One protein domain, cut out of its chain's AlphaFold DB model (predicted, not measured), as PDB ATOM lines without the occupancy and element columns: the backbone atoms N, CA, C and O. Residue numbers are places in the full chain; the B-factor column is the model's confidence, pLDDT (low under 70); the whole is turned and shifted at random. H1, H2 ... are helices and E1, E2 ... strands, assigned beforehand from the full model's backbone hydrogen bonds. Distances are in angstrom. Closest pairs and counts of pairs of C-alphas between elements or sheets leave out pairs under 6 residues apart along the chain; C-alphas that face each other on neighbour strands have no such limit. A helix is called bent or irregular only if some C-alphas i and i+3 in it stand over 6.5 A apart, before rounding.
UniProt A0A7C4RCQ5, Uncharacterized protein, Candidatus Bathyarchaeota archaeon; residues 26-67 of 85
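AT A GLANCE: This is residues 26 to 67 of the 85 residues of an uncharacterized protein of Candidatus Bathyarchaeota archaeon (UniProt A0A7C4RCQ5). What shape is this? It is an open V: the long helix H1 makes one arm, and the bent strand E1, with short helix H2 at its far end, the other. What is it built of? The 42 printed residues include two named helices and one named strand, ordered H1, E1, H2, of mixed class. How compact is it? It is loose, radius of gyration of the C-alphas 12.9 A, and flat, spanning 34 by 28 by 14 A.

IN THESE COORDINATES: Where is H1? Residues 27 to 44, 26.0 A long, begin at C-alpha 27 (-11.049, 47.150, 30.651). What follows? E1 is residues 47 to 54, 19.9 A; H2 is residues 55 to 62, 10.4 A, ending at C-alpha 62 (-3.785, 58.494, 51.192).

HOW THE PARTS SIT: What is near H1? The closest C-alphas of H1 and E1, Glu 39 and Leu 49, are 6.3 A apart. E1 bends by 57 degrees at residue 50 and pairs with no named strand. Where is H2? H1 and H2 are apart; E1 and H2 meet only through their link. Are the helices' backbones complete? In H1 and H2 every O i to N i+4 pair is within hydrogen-bond range.

THE WHOLE: How large is it? The two farthest C-alphas, Glu 44 and Ser 65, are 34.6 A apart. Is it continuous? The printed part has no cut, and both links are tight. Where is confidence low? Residues 26 to 27, 56 and 58 to 67 have pLDDT under 70.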
ATOM      1  N   SER A  26     -13.353  44.063  27.627       66.88
ATOM      2  CA  SER A  26     -13.396  44.537  29.008       66.88
ATOM      3  C   SER A  26     -12.108  45.265  29.422       66.88
ATOM      4  O   SER A  26     -11.019  44.701  29.253       66.88
ATOM      5  N   PRO A  27     -12.202  46.441  30.078       69.06
ATOM      6  CA  PRO A  27     -11.049  47.150  30.651       69.06
ATOM      7  C   PRO A  27     -10.288  46.303  31.682       69.06
ATOM      8  O   PRO A  27      -9.096  46.491  31.909       69.06
ATOM      9  N   LEU A  28     -10.946  45.296  32.263       73.88
ATOM     10  CA  LEU A  28     -10.328  44.372  33.207       73.88
ATOM     11  C   LEU A  28      -9.318  43.423  32.538       73.88
ATOM     12  O   LEU A  28      -8.347  43.012  33.173       73.88
ATOM     13  N   ASN A  29      -9.526  43.070  31.266       78.75
ATOM     14  CA  ASN A  29      -8.572  42.257  30.506       78.75
ATOM     15  C   ASN A  29      -7.359  43.091  30.085       78.75
ATOM     16  O   ASN A  29      -6.233  42.648  30.297       78.75
ATOM     17  N   ALA A  30      -7.591  44.317  29.603       79.19
ATOM     18  CA  ALA A  30      -6.535  45.291  29.323       79.19
ATOM     19  C   ALA A  30      -5.623  45.490  30.538       79.19
ATOM     20  O   ALA A  30      -4.400  45.384  30.442       79.19
ATOM     21  N   LEU A  31      -6.236  45.705  31.704       81.56
ATOM     22  CA  LEU A  31      -5.527  45.850  32.964       81.56
ATOM     23  C   LEU A  31      -4.668  44.620  33.272       81.56
ATOM     24  O   LEU A  31      -3.485  44.769  33.556       81.56
ATOM     25  N   LYS A  32      -5.227  43.407  33.183       84.12
ATOM     26  CA  LYS A  32      -4.479  42.167  33.452       84.12
ATOM     27  C   LYS A  32      -3.255  42.016  32.557       84.12
ATOM     28  O   LYS A  32      -2.202  41.633  33.055       84.12
ATOM     29  N   GLU A  33      -3.373  42.325  31.268       86.69
ATOM     30  CA  GLU A  33      -2.239  42.245  30.345       86.69
ATOM     31  C   GLU A  33      -1.154  43.272  30.676       86.69
ATOM     32  O   GLU A  33       0.029  42.930  30.717       86.69
ATOM     33  N   ILE A  34      -1.540  44.521  30.964       86.25
ATOM     34  CA  ILE A  34      -0.579  45.568  31.326       86.25
ATOM     35  C   ILE A  34       0.100  45.227  32.655       86.25
ATOM     36  O   ILE A  34       1.318  45.367  32.763       86.25
ATOM     37  N   VAL A  35      -0.653  44.744  33.646       87.88
ATOM     38  CA  VAL A  35      -0.109  44.325  34.944       87.88
ATOM     39  C   VAL A  35       0.874  43.175  34.769       87.88
ATOM     40  O   VAL A  35       2.001  43.302  35.230       87.88
ATOM     41  N   ALA A  36       0.512  42.113  34.045       89.12
ATOM     42  CA  ALA A  36       1.402  40.974  33.815       89.12
ATOM     43  C   ALA A  36       2.694  41.383  33.086       89.12
ATOM     44  O   ALA A  36       3.788  40.955  33.450       89.12
ATOM     45  N   LYS A  37       2.586  42.259  32.080       90.69
ATOM     46  CA  LYS A  37       3.751  42.782  31.359       90.69
ATOM     47  C   LYS A  37       4.646  43.644  32.253       90.69
ATOM     48  O   LYS A  37       5.866  43.529  32.185       90.69
ATOM     49  N   THR A  38       4.043  44.506  33.068       90.44
ATOM     50  CA  THR A  38       4.776  45.380  33.995       90.44
ATOM     51  C   THR A  38       5.436  44.553  35.094       90.44
ATOM     52  O   THR A  38       6.587  44.792  35.429       90.44
ATOM     53  N   GLU A  39       4.743  43.542  35.615       90.81
ATOM     54  CA  GLU A  39       5.289  42.619  36.604       90.81
ATOM     55  C   GLU A  39       6.540  41.918  36.083       90.81
ATOM     56  O   GLU A  39       7.579  42.005  36.730       90.81
ATOM     57  N   ALA A  40       6.481  41.333  34.883       90.94
ATOM     58  CA  ALA A  40       7.639  40.696  34.264       90.94
ATOM     59  C   ALA A  40       8.811  41.676  34.062       90.94
ATOM     60  O   ALA A  40       9.946  41.357  34.404       90.94
ATOM     61  N   GLU A  41       8.544  42.893  33.571       91.19
ATOM     62  CA  GLU A  41       9.592  43.899  33.350       91.19
ATOM     63  C   GLU A  41      10.308  44.298  34.652       91.19
ATOM     64  O   GLU A  41      11.529  44.465  34.677       91.19
ATOM     65  N   TYR A  42       9.559  44.482  35.742       89.38
ATOM     66  CA  TYR A  42      10.123  44.885  37.029       89.38
ATOM     67  C   TYR A  42      10.749  43.706  37.782       89.38
ATOM     68  O   TYR A  42      11.747  43.908  38.474       89.38
ATOM     69  N   GLU A  43      10.253  42.484  37.572       89.81
ATOM     70  CA  GLU A  43      10.882  41.252  38.055       89.81
ATOM     71  C   GLU A  43      12.287  41.079  37.469       89.81
ATOM     72  O   GLU A  43      13.237  40.863  38.224       89.81
ATOM     73  N   GLU A  44      12.465  41.308  36.161       89.38
ATOM     74  CA  GLU A  44      13.788  41.305  35.516       89.38
ATOM     75  C   GLU A  44      14.730  42.388  36.075       89.38
ATOM     76  O   GLU A  44      15.949  42.208  36.107       89.38
ATOM     77  N   LYS A  45      14.175  43.501  36.573       87.38
ATOM     78  CA  LYS A  45      14.919  44.587  37.238       87.38
ATOM     79  C   LYS A  45      15.187  44.320  38.727       87.38
ATOM     80  O   LYS A  45      15.802  45.153  39.395       87.38
ATOM     81  N   GLY A  46      14.745  43.179  39.260       90.06
ATOM     82  CA  GLY A  46      14.928  42.807  40.664       90.06
ATOM     83  C   GLY A  46      13.909  43.437  41.615       90.06
ATOM     84  O   GLY A  46      14.226  43.662  42.787       90.06
ATOM     85  N   TYR A  47      12.699  43.712  41.134       92.50
ATOM     86  CA  TYR A  47      11.570  44.156  41.945       92.50
ATOM     87  C   TYR A  47      10.401  43.180  41.841       92.50
ATOM     88  O   TYR A  47      10.151  42.598  40.799       92.50
ATOM     89  N   ARG A  48       9.633  43.030  42.914       91.94
ATOM     90  CA  ARG A  48       8.445  42.181  42.959       91.94
ATOM     91  C   ARG A  48       7.221  43.022  43.245       91.94
ATOM     92  O   ARG A  48       7.262  43.884  44.120       91.94
ATOM     93  N   LEU A  49       6.124  42.744  42.553       91.81
ATOM     94  CA  LEU A  49       4.847  43.362  42.870       91.81
ATOM     95  C   LEU A  49       4.408  42.931  44.279       91.81
ATOM     96  O   LEU A  49       4.229  41.741  44.542       91.81
ATOM     97  N   VAL A  50       4.269  43.892  45.191       91.25
ATOM     98  CA  VAL A  50       3.862  43.636  46.586       91.25
ATOM     99  C   VAL A  50       2.499  44.213  46.915       91.25
ATOM    100  O   VAL A  50       1.853  43.742  47.848       91.25
ATOM    101  N   ASN A  51       2.055  45.224  46.169       88.81
ATOM    102  CA  ASN A  51       0.736  45.791  46.360       88.81
ATOM    103  C   ASN A  51       0.174  46.356  45.055       88.81
ATOM    104  O   ASN A  51       0.914  46.750  44.153       88.81
ATOM    105  N   PHE A  52      -1.146  46.398  44.976       86.56
ATOM    106  CA  PHE A  52      -1.898  46.928  43.854       86.56
ATOM    107  C   PHE A  52      -2.999  47.809  44.421       86.56
ATOM    108  O   PHE A  52      -3.826  47.320  45.184       86.56
ATOM    109  N   LEU A  53      -2.988  49.089  44.061       82.81
ATOM    110  CA  LEU A  53      -3.983  50.048  44.516       82.81
ATOM    111  C   LEU A  53      -4.769  50.575  43.322       82.81
ATOM    112  O   LEU A  53      -4.209  51.060  42.335       82.81
ATOM    113  N   THR A  54      -6.087  50.506  43.426       77.94
ATOM    114  CA  THR A  54      -6.994  51.203  42.509       77.94
ATOM    115  C   THR A  54      -7.078  52.692  42.856       77.94
ATOM    116  O   THR A  54      -6.811  53.073  43.995       77.94
ATOM    117  N   HIS A  55      -7.503  53.552  41.922       72.12
ATOM    118  CA  HIS A  55      -7.761  54.973  42.222       72.12
ATOM    119  C   HIS A  55      -8.644  55.178  43.470       72.12
ATOM    120  O   HIS A  55      -8.406  56.108  44.233       72.12
ATOM    121  N   LYS A  56      -9.616  54.283  43.714       69.19
ATOM    122  CA  LYS A  56     -10.481  54.318  44.905       69.19
ATOM    123  C   LYS A  56      -9.694  54.059  46.185       69.19
ATOM    124  O   LYS A  56      -9.810  54.824  47.130       69.19
ATOM    125  N   GLU A  57      -8.850  53.030  46.190       72.75
ATOM    126  CA  GLU A  57      -8.028  52.697  47.358       72.75
ATOM    127  C   GLU A  57      -6.978  53.772  47.649       72.75
ATOM    128  O   GLU A  57      -6.725  54.082  48.807       72.75
ATOM    129  N   VAL A  58      -6.396  54.382  46.612       67.38
ATOM    130  CA  VAL A  58      -5.458  55.504  46.776       67.38
ATOM    131  C   VAL A  58      -6.162  56.722  47.385       67.38
ATOM    132  O   VAL A  58      -5.605  57.353  48.285       67.38
ATOM    133  N   ASP A  59      -7.376  57.042  46.927       67.56
ATOM    134  CA  ASP A  59      -8.186  58.137  47.477       67.56
ATOM    135  C   ASP A  59      -8.563  57.879  48.949       67.56
ATOM    136  O   ASP A  59      -8.386  58.757  49.800       67.56
ATOM    137  N   GLU A  60      -8.976  56.649  49.277       68.62
ATOM    138  CA  GLU A  60      -9.360  56.253  50.638       68.62
ATOM    139  C   GLU A  60      -8.172  56.213  51.619       68.62
ATOM    140  O   GLU A  60      -8.272  56.750  52.728       68.62
ATOM    141  N   GLU A  61      -7.039  55.618  51.229       64.38
ATOM    142  CA  GLU A  61      -5.876  55.415  52.109       64.38
ATOM    143  C   GLU A  61      -5.031  56.682  52.269       64.38
ATOM    144  O   GLU A  61      -4.639  57.049  53.382       64.38
ATOM    145  N   LEU A  62      -4.727  57.375  51.167       62.53
ATOM    146  CA  LEU A  62      -3.785  58.494  51.192       62.53
ATOM    147  C   LEU A  62      -4.473  59.851  51.404       62.53
ATOM    148  O   LEU A  62      -3.778  60.830  51.689       62.53
ATOM    149  N   LYS A  63      -5.814  59.930  51.313       63.59
ATOM    150  CA  LYS A  63      -6.599  61.180  51.425       63.59
ATOM    151  C   LYS A  63      -6.007  62.315  50.582       63.59
ATOM    152  O   LYS A  63      -6.018  63.482  50.992       63.59
ATOM    153  N   ILE A  64      -5.407  61.976  49.440       51.38
ATOM    154  CA  ILE A  64      -4.751  62.953  48.578       51.38
ATOM    155  C   ILE A  64      -5.865  63.770  47.938       51.38
ATOM    156  O   ILE A  64      -6.578  63.306  47.061       51.38
ATOM    157  N   SER A  65      -6.022  65.008  48.410       45.69
ATOM    158  CA  SER A  65      -7.060  65.962  47.993       45.69
ATOM    159  C   SER A  65      -6.795  66.553  46.594       45.69
ATOM    160  O   SER A  65      -6.953  67.747  46.351       45.69
ATOM    161  N   GLY A  66      -6.335  65.714  45.672       46.53
ATOM    162  CA  GLY A  66      -6.090  66.032  44.278       46.53
ATOM    163  C   GLY A  66      -6.593  64.860  43.462       46.53
ATOM    164  O   GLY A  66      -5.951  63.820  43.454       46.53
ATOM    165  N   SER A  67      -7.756  65.055  42.839       44.88
ATOM    166  CA  SER A  67      -8.452  64.119  41.954       44.88
ATOM    167  C   SER A  67      -7.459  63.361  41.067       44.88
ATOM    168  O   SER A  67      -7.052  63.872  40.023       44.88
TER     169      SER A  67